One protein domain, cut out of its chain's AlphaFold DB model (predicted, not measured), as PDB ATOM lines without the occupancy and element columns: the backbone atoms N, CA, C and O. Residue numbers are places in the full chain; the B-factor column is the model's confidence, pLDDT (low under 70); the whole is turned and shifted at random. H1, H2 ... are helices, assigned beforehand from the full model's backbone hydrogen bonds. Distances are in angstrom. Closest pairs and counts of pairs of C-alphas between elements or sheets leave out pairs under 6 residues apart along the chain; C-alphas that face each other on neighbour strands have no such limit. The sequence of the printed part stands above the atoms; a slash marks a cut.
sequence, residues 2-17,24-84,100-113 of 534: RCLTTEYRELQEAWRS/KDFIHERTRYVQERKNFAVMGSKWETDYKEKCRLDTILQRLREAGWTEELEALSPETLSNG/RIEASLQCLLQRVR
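Overview. This is residues 2 to 17, 24 to 84 and 100 to 113 of the 534 residues of an uncharacterized protein of Steccherinum ochraceum (UniProt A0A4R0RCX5). One very long straight helix, H2, makes the length of the model; a small head of three short helices, H3, H4 and H5, sits at its last end, and a separate helix, H1, lies beyond the contacts of its first end. Long stretches of H1 and H2 stand free: residues 2 to 10 and residues 31 to 56. The printed part has 91 residues with five named helices, H1 to H5 in order along the chain, and no named strand; the class is all helix. The whole is extended, with a radius of gyration of the C-alphas of 24.3 A and spans of 73 by 27 by 20 A.

Arrangement. Start with H2, residues 24 to 66, and look at residues 61 to 65, which alone touch H3, residues 70 to 75. H2 and H3 only just touch, with 3 pairs of C-alphas within 8 A; the closest are those of Leu 64 and Thr 70, 7.1 A apart. Their lines stand at a steep tilt of 56 degrees, opposite ways. From H3 move to H5, residues 100 to 113, which touches it with residues 109 to 113 alone; the closest C-alphas, of Glu 72 and Arg 113, are 5.8 A apart. The tilt is steep at 67 degrees, only just short of about perpendicular, and they run the same way. H5 only just touches H4, residues 78 to 84, with 3 pairs of C-alphas within 8 A, through residues 104 to 108 of H5 alone; the closest C-alphas, of Gly 84 and Leu 105, are 7.2 A apart, at a steep tilt of 53 degrees, opposite ways. The packing of these helices is mostly crossed. H2 and H5 are near each other; H2 and H4 are apart. H1, residues 2 to 17, touches no helix and is only just apart from H2, with 8.1 A between their closest C-alphas. In H2, H3, H4 and H5 every O i to N i+4 pair is within hydrogen-bond range; in H1, 11 of 12 are.

Along the chain. Find C-alpha 24 at (147.708, 154.937, 135.009); from there H2 runs 62.7 A to C-alpha 66 at (180.271, 103.307, 120.835). H3 follows, 8.9 A long, then H4, 9.9 A. H5 is 19.8 A long and ends at C-alpha 113, (167.866, 93.295, 122.337). H1 is 23.3 A long.

Size, cuts and confidence. The two C-alphas farthest apart, of Ser 17 and Arg 113, are 73.1 A apart. Residues 18 to 23 are not printed, with 13.7 A between C-alphas 17 and 24; residues 85 to 99 are not printed, with 12.5 A between C-alphas 84 and 100. The links H2 to H3 and H3 to H4 are tight. The mean pLDDT of the printed part is 90.3, and residues 2 to 3 are under 70.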
ATOM      1  N   ARG A   2     175.832 149.160 135.670       59.56
ATOM      2  CA  ARG A   2     175.724 150.537 135.131       59.56
ATOM      3  C   ARG A   2     174.503 150.801 134.219       59.56
ATOM      4  O   ARG A   2     173.985 151.906 134.269       59.56
ATOM      5  N   CYS A   3     173.990 149.814 133.469       61.56
ATOM      6  CA  CYS A   3     172.788 150.011 132.631       61.56
ATOM      7  C   CYS A   3     171.481 150.139 133.430       61.56
ATOM      8  O   CYS A   3     170.631 150.944 133.075       61.56
ATOM      9  N   LEU A   4     171.333 149.391 134.530       71.38
ATOM     10  CA  LEU A   4     170.096 149.395 135.325       71.38
ATOM     11  C   LEU A   4     169.893 150.726 136.059       71.38
ATOM     12  O   LEU A   4     168.763 151.166 136.247       71.38
ATOM     13  N   THR A   5     170.985 151.392 136.441       80.00
ATOM     14  CA  THR A   5     170.929 152.718 137.071       80.00
ATOM     15  C   THR A   5     170.549 153.833 136.100       80.00
ATOM     16  O   THR A   5     169.964 154.821 136.538       80.00
ATOM     17  N   THR A   6     170.857 153.686 134.809       88.50
ATOM     18  CA  THR A   6     170.452 154.647 133.772       88.50
ATOM     19  C   THR A   6     168.979 154.464 133.412       88.50
ATOM     20  O   THR A   6     168.217 155.417 133.519       88.50
ATOM     21  N   GLU A   7     168.551 153.230 133.125       87.12
ATOM     22  CA  GLU A   7     167.156 152.906 132.776       87.12
ATOM     23  C   GLU A   7     166.183 153.302 133.904       87.12
ATOM     24  O   GLU A   7     165.142 153.906 133.663       87.12
ATOM     25  N   TYR A   8     166.545 153.049 135.169       89.50
ATOM     26  CA  TYR A   8     165.738 153.478 136.316       89.50
ATOM     27  C   TYR A   8     165.612 155.005 136.416       89.50
ATOM     28  O   TYR A   8     164.536 155.512 136.726       89.50
ATOM     29  N   ARG A   9     166.700 155.742 136.153       90.19
ATOM     30  CA  ARG A   9     166.701 157.209 136.205       90.19
ATOM     31  C   ARG A   9     165.828 157.797 135.100       90.19
ATOM     32  O   ARG A   9     165.004 158.654 135.395       90.19
ATOM     33  N   GLU A  10     165.945 157.281 133.880       92.38
ATOM     34  CA  GLU A  10     165.106 157.672 132.739       92.38
ATOM     35  C   GLU A  10     163.621 157.398 133.015       92.38
ATOM     36  O   GLU A  10     162.773 158.259 132.789       92.38
ATOM     37  N   LEU A  11     163.294 156.235 133.590       91.81
ATOM     38  CA  LEU A  11     161.924 155.905 133.999       91.81
ATOM     39  C   LEU A  11     161.405 156.832 135.101       91.81
ATOM     40  O   LEU A  11     160.237 157.223 135.083       91.81
ATOM     41  N   GLN A  12     162.258 157.184 136.062       93.62
ATOM     42  CA  GLN A  12     161.903 158.079 137.158       93.62
ATOM     43  C   GLN A  12     161.684 159.516 136.669       93.62
ATOM     44  O   GLN A  12     160.758 160.183 137.131       93.62
ATOM     45  N   GLU A  13     162.504 159.989 135.733       93.88
ATOM     46  CA  GLU A  13     162.343 161.289 135.078       93.88
ATOM     47  C   GLU A  13     161.077 161.325 134.213       93.88
ATOM     48  O   GLU A  13     160.272 162.243 134.373       93.88
ATOM     49  N   ALA A  14     160.830 160.293 133.395       93.12
ATOM     50  CA  ALA A  14     159.606 160.157 132.603       93.12
ATOM     51  C   ALA A  14     158.343 160.130 133.484       93.12
ATOM     52  O   ALA A  14     157.346 160.785 133.189       93.12
ATOM     53  N   TRP A  15     158.384 159.415 134.610       93.44
ATOM     54  CA  TRP A  15     157.282 159.389 135.574       93.44
ATOM     55  C   TRP A  15     156.995 160.770 136.177       93.44
ATOM     56  O   TRP A  15     155.835 161.163 136.327       93.44
ATOM     57  N   ARG A  16     158.053 161.511 136.531       94.25
ATOM     58  CA  ARG A  16     157.944 162.854 137.121       94.25
ATOM     59  C   ARG A  16     157.398 163.878 136.129       94.25
ATOM     60  O   ARG A  16     156.669 164.767 136.560       94.25
ATOM     61  N   SER A  17     157.715 163.748 134.841       93.56
ATOM     62  CA  SER A  17     157.250 164.663 133.791       93.56
ATOM     63  C   SER A  17     155.837 164.359 133.273       93.56
ATOM     64  O   SER A  17     155.249 165.199 132.593       93.56
ATOM     65  N   LYS A  24     148.384 156.241 134.930       92.44
ATOM     66  CA  LYS A  24     147.708 154.937 135.009       92.44
ATOM     67  C   LYS A  24     148.090 154.042 133.829       92.44
ATOM     68  O   LYS A  24     148.468 152.891 134.043       92.44
ATOM     69  N   ASP A  25     148.058 154.592 132.620       92.50
ATOM     70  CA  ASP A  25     148.446 153.876 131.402       92.50
ATOM     71  C   ASP A  25     149.934 153.525 131.429       92.50
ATOM     72  O   ASP A  25     150.302 152.391 131.131       92.50
ATOM     73  N   PHE A  26     150.779 154.440 131.921       92.88
ATOM     74  CA  PHE A  26     152.198 154.159 132.136       92.88
ATOM     75  C   PHE A  26     152.430 153.013 133.133       92.88
ATOM     76  O   PHE A  26     153.246 152.135 132.862       92.88
ATOM     77  N   ILE A  27     151.719 152.967 134.272       92.06
ATOM     78  CA  ILE A  27     151.820 151.831 135.209       92.06
ATOM     79  C   ILE A  27     151.429 150.531 134.503       92.06
ATOM     80  O   ILE A  27     152.181 149.563 134.580       92.06
ATOM     81  N   HIS A  28     150.291 150.503 133.802       93.19
ATOM     82  CA  HIS A  28     149.837 149.305 133.094       93.19
ATOM     83  C   HIS A  28     150.848 148.832 132.044       93.19
ATOM     84  O   HIS A  28     151.176 147.643 132.001       93.19
ATOM     85  N   GLU A  29     151.397 149.749 131.246       95.12
ATOM     86  CA  GLU A  29     152.439 149.448 130.265       95.12
ATOM     87  C   GLU A  29     153.693 148.870 130.937       95.12
ATOM     88  O   GLU A  29     154.215 147.842 130.498       95.12
ATOM     89  N   ARG A  30     154.154 149.471 132.043       93.69
ATOM     90  CA  ARG A  30     155.336 148.991 132.776       93.69
ATOM     91  C   ARG A  30     155.096 147.645 133.443       93.69
ATOM     92  O   ARG A  30     155.985 146.796 133.405       93.69
ATOM     93  N   THR A  31     153.912 147.407 134.003       93.62
ATOM     94  CA  THR A  31     153.530 146.097 134.544       93.62
ATOM     95  C   THR A  31     153.550 145.029 133.454       93.62
ATOM     96  O   THR A  31     154.134 143.966 133.671       93.62
ATOM     97  N   ARG A  32     152.992 145.319 132.270       95.94
ATOM     98  CA  ARG A  32     153.044 144.414 131.112       95.94
ATOM     99  C   ARG A  32     154.488 144.120 130.699       95.94
ATOM    100  O   ARG A  32     154.851 142.956 130.596       95.94
ATOM    101  N   TYR A  33     155.326 145.148 130.566       93.81
ATOM    102  CA  TYR A  33     156.738 144.991 130.202       93.81
ATOM    103  C   TYR A  33     157.531 144.150 131.219       93.81
ATOM    104  O   TYR A  33     158.310 143.270 130.848       93.81
ATOM    105  N   VAL A  34     157.312 144.360 132.524       92.31
ATOM    106  CA  VAL A  34     157.915 143.524 133.578       92.31
ATOM    107  C   VAL A  34     157.428 142.078 133.474       92.31
ATOM    108  O   VAL A  34     158.233 141.159 133.633       92.31
ATOM    109  N   GLN A  35     156.140 141.856 133.199       94.69
ATOM    110  CA  GLN A  35     155.592 140.513 133.025       94.69
ATOM    111  C   GLN A  35     156.172 139.813 131.789       94.69
ATOM    112  O   GLN A  35     156.548 138.649 131.878       94.69
ATOM    113  N   GLU A  36     156.325 140.518 130.669       95.25
ATOM    114  CA  GLU A  36     156.980 140.005 129.461       95.25
ATOM    115  C   GLU A  36     158.438 139.615 129.738       95.25
ATOM    116  O   GLU A  36     158.853 138.512 129.385       95.25
ATOM    117  N   ARG A  37     159.204 140.448 130.460       94.00
ATOM    118  CA  ARG A  37     160.580 140.110 130.873       94.00
ATOM    119  C   ARG A  37     160.634 138.911 131.816       94.00
ATOM    120  O   ARG A  37     161.537 138.088 131.682       94.00
ATOM    121  N   LYS A  38     159.684 138.789 132.750       94.44
ATOM    122  CA  LYS A  38     159.558 137.604 133.615       94.44
ATOM    123  C   LYS A  38     159.273 136.354 132.789       94.44
ATOM    124  O   LYS A  38     159.963 135.357 132.964       94.44
ATOM    125  N   ASN A  39     158.320 136.417 131.861       94.12
ATOM    126  CA  ASN A  39     157.989 135.303 130.973       94.12
ATOM    127  C   ASN A  39     159.194 134.912 130.105       94.12
ATOM    128  O   ASN A  39     159.507 133.732 129.999       94.12
ATOM    129  N   PHE A  40     159.914 135.887 129.544       94.50
ATOM    130  CA  PHE A  40     161.131 135.639 128.772       94.50
ATOM    131  C   PHE A  40     162.228 134.991 129.623       94.50
ATOM    132  O   PHE A  40     162.844 134.026 129.184       94.50
ATOM    133  N   ALA A  41     162.443 135.459 130.856       94.06
ATOM    134  CA  ALA A  41     163.398 134.848 131.779       94.06
ATOM    135  C   ALA A  41     163.014 133.398 132.133       94.06
ATOM    136  O   ALA A  41     163.878 132.525 132.149       94.06
ATOM    137  N   VAL A  42     161.722 133.124 132.357       94.44
ATOM    138  CA  VAL A  42     161.206 131.765 132.596       94.44
ATOM    139  C   VAL A  42     161.411 130.876 131.368       94.44
ATOM    140  O   VAL A  42     161.918 129.765 131.504       94.44
ATOM    141  N   MET A  43     161.077 131.359 130.166       92.94
ATOM    142  CA  MET A  43     161.295 130.614 128.922       92.94
ATOM    143  C   MET A  43     162.779 130.366 128.652       92.94
ATOM    144  O   MET A  43     163.138 129.258 128.275       92.94
ATOM    145  N   GLY A  44     163.644 131.356 128.886       94.94
ATOM    146  CA  GLY A  44     165.094 131.215 128.748       94.94
ATOM    147  C   GLY A  44     165.672 130.193 129.727       94.94
ATOM    148  O   GLY A  44     166.454 129.339 129.322       94.94
ATOM    149  N   SER A  45     165.229 130.210 130.989       91.25
ATOM    150  CA  SER A  45     165.635 129.217 131.992       91.25
ATOM    151  C   SER A  45     165.142 127.809 131.653       91.25
ATOM    152  O   SER A  45     165.876 126.839 131.859       91.25
ATOM    153  N   LYS A  46     163.912 127.681 131.137       91.88
ATOM    154  CA  LYS A  46     163.376 126.405 130.656       91.88
ATOM    155  C   LYS A  46     164.190 125.902 129.464       91.88
ATOM    156  O   LYS A  46     164.691 124.790 129.512       91.88
ATOM    157  N   TRP A  47     164.414 126.749 128.461       93.75
ATOM    158  CA  TRP A  47     165.219 126.421 127.285       93.75
ATOM    159  C   TRP A  47     166.647 126.004 127.648       93.75
ATOM    160  O   TRP A  47     167.149 125.027 127.107       93.75
ATOM    161  N   GLU A  48     167.302 126.696 128.586       91.31
ATOM    162  CA  GLU A  48     168.644 126.323 129.046       91.31
ATOM    163  C   GLU A  48     168.647 124.947 129.732       91.31
ATOM    164  O   GLU A  48     169.584 124.166 129.555       91.31
ATOM    165  N   THR A  49     167.592 124.638 130.492       87.12
ATOM    166  CA  THR A  49     167.409 123.326 131.132       87.12
ATOM    167  C   THR A  49     167.202 122.240 130.079       87.12
ATOM    168  O   THR A  49     167.952 121.264 130.068       87.12
ATOM    169  N   ASP A  50     166.277 122.462 129.145       86.75
ATOM    170  CA  ASP A  50     165.962 121.548 128.045       86.75
ATOM    171  C   ASP A  50     167.197 121.311 127.150       86.75
ATOM    172  O   ASP A  50     167.489 120.183 126.754       86.75
ATOM    173  N   TYR A  51     167.986 122.356 126.869       89.31
ATOM    174  CA  TYR A  51     169.221 122.262 126.083       89.31
ATOM    175  C   TYR A  51     170.300 121.443 126.800       89.31
ATOM    176  O   TYR A  51     170.910 120.562 126.193       89.31
ATOM    177  N   LYS A  52     170.523 121.682 128.101       86.44
ATOM    178  CA  LYS A  52     171.476 120.893 128.902       86.44
ATOM    179  C   LYS A  52     171.049 119.432 129.002       86.44
ATOM    180  O   LYS A  52     171.902 118.549 128.917       86.44
ATOM    181  N   GLU A  53     169.755 119.174 129.164       85.12
ATOM    182  CA  GLU A  53     169.202 117.821 129.181       85.12
ATOM    183  C   GLU A  53     169.399 117.119 127.835       85.12
ATOM    184  O   GLU A  53     169.874 115.983 127.813       85.12
ATOM    185  N   LYS A  54     169.160 117.822 126.722       87.00
ATOM    186  CA  LYS A  54     169.423 117.317 125.372       87.00
ATOM    187  C   LYS A  54     170.901 116.995 125.147       87.00
ATOM    188  O   LYS A  54     171.219 115.876 124.769       87.00
ATOM    189  N   CYS A  55     171.820 117.917 125.445       87.94
ATOM    190  CA  CYS A  55     173.259 117.660 125.295       87.94
ATOM    191  C   CYS A  55     173.734 116.490 126.169       87.94
ATOM    192  O   CYS A  55     174.591 115.699 125.759       87.94
ATOM    193  N   ARG A  56     173.173 116.363 127.379       85.06
ATOM    194  CA  ARG A  56     173.430 115.221 128.256       85.06
ATOM    195  C   ARG A  56     172.954 113.930 127.599       85.06
ATOM    196  O   ARG A  56     173.742 112.994 127.520       85.06
ATOM    197  N   LEU A  57     171.714 113.891 127.117       87.25
ATOM    198  CA  LEU A  57     171.143 112.739 126.423       87.25
ATOM    199  C   LEU A  57     171.979 112.344 125.200       87.25
ATOM    200  O   LEU A  57     172.347 111.180 125.080       87.25
ATOM    201  N   ASP A  58     172.351 113.301 124.352       90.00
ATOM    202  CA  ASP A  58     173.163 113.053 123.155       90.00
ATOM    203  C   ASP A  58     174.515 112.416 123.511       90.00
ATOM    204  O   ASP A  58     174.957 111.473 122.857       90.00
ATOM    205  N   THR A  59     175.140 112.869 124.603       89.31
ATOM    206  CA  THR A  59     176.396 112.289 125.110       89.31
ATOM    207  C   THR A  59     176.204 110.847 125.593       89.31
ATOM    208  O   THR A  59     177.048 109.990 125.335       89.31
ATOM    209  N   ILE A  60     175.101 110.568 126.297       88.75
ATOM    210  CA  ILE A  60     174.753 109.220 126.775       88.75
ATOM    211  C   ILE A  60     174.522 108.285 125.583       88.75
ATOM    212  O   ILE A  60     175.094 107.197 125.531       88.75
ATOM    213  N   LEU A  61     173.726 108.730 124.610       90.88
ATOM    214  CA  LEU A  61     173.419 107.982 123.396       90.88
ATOM    215  C   LEU A  61     174.676 107.690 122.581       90.88
ATOM    216  O   LEU A  61     174.856 106.564 122.128       90.88
ATOM    217  N   GLN A  62     175.568 108.669 122.436       93.75
ATOM    218  CA  GLN A  62     176.824 108.482 121.718       93.75
ATOM    219  C   GLN A  62     177.697 107.397 122.361       93.75
ATOM    220  O   GLN A  62     178.170 106.506 121.660       93.75
ATOM    221  N   ARG A  63     177.837 107.402 123.693       92.88
ATOM    222  CA  ARG A  63     178.589 106.357 124.414       92.88
ATOM    223  C   ARG A  63     177.978 104.969 124.251       92.88
ATOM    224  O   ARG A  63     178.703 103.989 124.127       92.88
ATOM    225  N   LEU A  64     176.651 104.872 124.256       92.88
ATOM    226  CA  LEU A  64     175.961 103.597 124.062       92.88
ATOM    227  C   LEU A  64     176.136 103.064 122.633       92.88
ATOM    228  O   LEU A  64     176.356 101.865 122.463       92.88
ATOM    229  N   ARG A  65     176.127 103.938 121.616       95.06
ATOM    230  CA  ARG A  65     176.476 103.559 120.234       95.06
ATOM    231  C   ARG A  65     177.912 103.046 120.135       95.06
ATOM    232  O   ARG A  65     178.142 102.002 119.538       95.06
ATOM    233  N   GLU A  66     178.861 103.734 120.769       94.31
ATOM    234  CA  GLU A  66     180.271 103.307 120.835       94.31
ATOM    235  C   GLU A  66     180.448 101.958 121.552       94.31
ATOM    236  O   GLU A  66     181.338 101.188 121.200       94.31
ATOM    237  N   ALA A  67     179.569 101.638 122.505       92.56
ATOM    238  CA  ALA A  67     179.515 100.343 123.184       92.56
ATOM    239  C   ALA A  67     178.748  99.249 122.402       92.56
ATOM    240  O   ALA A  67     178.565  98.148 122.921       92.56
ATOM    241  N   GLY A  68     178.303  99.525 121.170       93.94
ATOM    242  CA  GLY A  68     177.654  98.543 120.297       93.94
ATOM    243  C   GLY A  68     176.148  98.365 120.516       93.94
ATOM    244  O   GLY A  68     175.610  97.322 120.157       93.94
ATOM    245  N   TRP A  69     175.460  99.356 121.093       95.06
ATOM    246  CA  TRP A  69     173.999  99.339 121.298       95.06
ATOM    247  C   TRP A  69     173.212 100.105 120.224       95.06
ATOM    248  O   TRP A  69     172.083 100.532 120.461       95.06
ATOM    249  N   THR A  70     173.809 100.351 119.054       95.38
ATOM    250  CA  THR A  70     173.203 101.183 118.002       95.38
ATOM    251  C   THR A  70     171.835 100.658 117.557       95.38
ATOM    252  O   THR A  70     170.879 101.426 117.543       95.38
ATOM    253  N   GLU A  71     171.714  99.356 117.279       94.81
ATOM    254  CA  GLU A  71     170.462  98.749 116.797       94.81
ATOM    255  C   GLU A  71     169.338  98.826 117.840       94.81
ATOM    256  O   GLU A  71     168.190  99.122 117.515       94.81
ATOM    257  N   GLU A  72     169.657  98.592 119.115       95.50
ATOM    258  CA  GLU A  72     168.673  98.666 120.197       95.50
ATOM    259  C   GLU A  72     168.188 100.096 120.447       95.50
ATOM    260  O   GLU A  72     167.021 100.311 120.766       95.50
ATOM    261  N   LEU A  73     169.074 101.082 120.290       94.94
ATOM    262  CA  LEU A  73     168.709 102.491 120.412       94.94
ATOM    263  C   LEU A  73     167.787 102.954 119.284       94.94
ATOM    264  O   LEU A  73     166.912 103.778 119.534       94.94
ATOM    265  N   GLU A  74     167.969 102.440 118.069       94.62
ATOM    266  CA  GLU A  74     167.107 102.746 116.921       94.62
ATOM    267  C   GLU A  74     165.722 102.093 117.032       94.62
ATOM    268  O   GLU A  74     164.745 102.642 116.527       94.62
ATOM    269  N   ALA A  75     165.620 100.957 117.730       91.88
ATOM    270  CA  ALA A  75     164.352 100.276 117.989       91.88
ATOM    271  C   ALA A  75     163.515 100.929 119.109       91.88
ATOM    272  O   ALA A  75     162.312 100.680 119.209       91.88
ATOM    273  N   LEU A  76     164.129 101.744 119.972       92.69
ATOM    274  CA  LEU A  76     163.448 102.393 121.091       92.69
ATOM    275  C   LEU A  76     162.653 103.626 120.647       92.69
ATOM    276  O   LEU A  76     163.166 104.513 119.968       92.69
ATOM    277  N   SER A  77     161.415 103.745 121.136       91.94
ATOM    278  CA  SER A  77     160.659 104.992 120.990       91.94
ATOM    279  C   SER A  77     161.275 106.112 121.851       91.94
ATOM    280  O   SER A  77     161.794 105.833 122.946       91.94
ATOM    281  N   PRO A  78     161.190 107.391 121.432       86.25
ATOM    282  CA  PRO A  78     161.654 108.525 122.236       86.25
ATOM    283  C   PRO A  78     161.035 108.573 123.647       86.25
ATOM    284  O   PRO A  78     161.696 108.948 124.620       86.25
ATOM    285  N   GLU A  79     159.777 108.151 123.787       87.25
ATOM    286  CA  GLU A  79     159.059 108.074 125.064       87.25
ATOM    287  C   GLU A  79     159.647 106.988 125.969       87.25
ATOM    288  O   GLU A  79     159.847 107.204 127.161       87.25
ATOM    289  N   THR A  80     159.975 105.820 125.413       88.50
ATOM    290  CA  THR A  80     160.571 104.718 126.183       88.50
ATOM    291  C   THR A  80     161.952 105.106 126.703       88.50
ATOM    292  O   THR A  80     162.282 104.852 127.863       88.50
ATOM    293  N   LEU A  81     162.739 105.785 125.866       87.50
ATOM    294  CA  LEU A  81     164.061 106.283 126.226       87.50
ATOM    295  C   LEU A  81     163.990 107.369 127.312       87.50
ATOM    296  O   LEU A  81     164.733 107.307 128.290       87.50
ATOM    297  N   SER A  82     163.080 108.339 127.177       83.81
ATOM    298  CA  SER A  82     162.902 109.404 128.177       83.81
ATOM    299  C   SER A  82     162.379 108.875 129.518       83.81
ATOM    300  O   SER A  82     162.866 109.305 130.562       83.81
ATOM    301  N   ASN A  83     161.475 107.891 129.506       85.19
ATOM    302  CA  ASN A  83     160.967 107.241 130.719       85.19
ATOM    303  C   ASN A  83     162.001 106.323 131.395       85.19
ATOM    304  O   ASN A  83     161.979 106.167 132.615       85.19
ATOM    305  N   GLY A  84     162.899 105.709 130.618       83.06
ATOM    306  CA  GLY A  84     163.960 104.835 131.129       83.06
ATOM    307  C   GLY A  84     165.148 105.583 131.740       83.06
ATOM    308  O   GLY A  84     165.946 104.990 132.469       83.06
ATOM    309  N   ARG A 100     175.931 104.172 137.247       85.56
ATOM    310  CA  ARG A 100     174.542 103.868 137.652       85.56
ATOM    311  C   ARG A 100     173.549 103.995 136.498       85.56
ATOM    312  O   ARG A 100     172.646 103.170 136.365       85.56
ATOM    313  N   ILE A 101     173.710 105.044 135.692       85.50
ATOM    314  CA  ILE A 101     172.904 105.269 134.486       85.50
ATOM    315  C   ILE A 101     173.165 104.138 133.488       85.50
ATOM    316  O   ILE A 101     172.222 103.550 132.973       85.50
ATOM    317  N   GLU A 102     174.434 103.793 133.288       87.44
ATOM    318  CA  GLU A 102     174.900 102.737 132.401       87.44
ATOM    319  C   GLU A 102     174.301 101.383 132.775       87.44
ATOM    320  O   GLU A 102     173.700 100.762 131.914       87.44
ATOM    321  N   ALA A 103     174.348 100.960 134.042       88.50
ATOM    322  CA  ALA A 103     173.749  99.686 134.454       88.50
ATOM    323  C   ALA A 103     172.231  99.623 134.186       88.50
ATOM    324  O   ALA A 103     171.716  98.608 133.717       88.50
ATOM    325  N   SER A 104     171.512 100.720 134.449       89.25
ATOM    326  CA  SER A 104     170.058 100.790 134.226       89.25
ATOM    327  C   SER A 104     169.716 100.760 132.734       89.25
ATOM    328  O   SER A 104     168.809 100.043 132.315       89.25
ATOM    329  N   LEU A 105     170.471 101.505 131.922       89.88
ATOM    330  CA  LEU A 105     170.302 101.533 130.471       89.88
ATOM    331  C   LEU A 105     170.730 100.223 129.824       89.88
ATOM    332  O   LEU A 105     170.029  99.754 128.943       89.88
ATOM    333  N   GLN A 106     171.814  99.596 130.275       90.56
ATOM    334  CA  GLN A 106     172.224  98.275 129.805       90.56
ATOM    335  C   GLN A 106     171.143  97.234 130.093       90.56
ATOM    336  O   GLN A 106     170.839  96.445 129.211       90.56
ATOM    337  N   CYS A 107     170.502  97.263 131.265       91.50
ATOM    338  CA  CYS A 107     169.370  96.379 131.556       91.50
ATOM    339  C   CYS A 107     168.186  96.620 130.598       91.50
ATOM    340  O   CYS A 107     167.648  95.668 130.034       91.50
ATOM    341  N   LEU A 108     167.814  97.884 130.361       91.50
ATOM    342  CA  LEU A 108     166.756  98.234 129.407       91.50
ATOM    343  C   LEU A 108     167.105  97.796 127.977       91.50
ATOM    344  O   LEU A 108     166.284  97.172 127.312       91.50
ATOM    345  N   LEU A 109     168.310  98.117 127.507       92.94
ATOM    346  CA  LEU A 109     168.778  97.808 126.158       92.94
ATOM    347  C   LEU A 109     168.955  96.308 125.950       92.94
ATOM    348  O   LEU A 109     168.643  95.810 124.879       92.94
ATOM    349  N   GLN A 110     169.385  95.576 126.976       93.12
ATOM    350  CA  GLN A 110     169.462  94.122 126.940       93.12
ATOM    351  C   GLN A 110     168.070  93.502 126.766       93.12
ATOM    352  O   GLN A 110     167.899  92.643 125.906       93.12
ATOM    353  N   ARG A 111     167.051  94.007 127.474       91.12
ATOM    354  CA  ARG A 111     165.656  93.583 127.266       91.12
ATOM    355  C   ARG A 111     165.154  93.903 125.852       91.12
ATOM    356  O   ARG A 111     164.482  93.086 125.235       91.12
ATOM    357  N   VAL A 112     165.488  95.082 125.323       91.44
ATOM    358  CA  VAL A 112     165.130  95.480 123.945       91.44
ATOM    359  C   VAL A 112     165.831  94.587 122.921       91.44
ATOM    360  O   VAL A 112     165.214  94.167 121.945       91.44
ATOM    361  N   ARG A 113     167.105  94.250 123.151       92.38
ATOM    362  CA  ARG A 113     167.866  93.295 122.337       92.38
ATOM    363  C   ARG A 113     167.206  91.924 122.344       92.38
ATOM    364  O   ARG A 113     167.014  91.349 121.279       92.38
TER     365      ARG A 113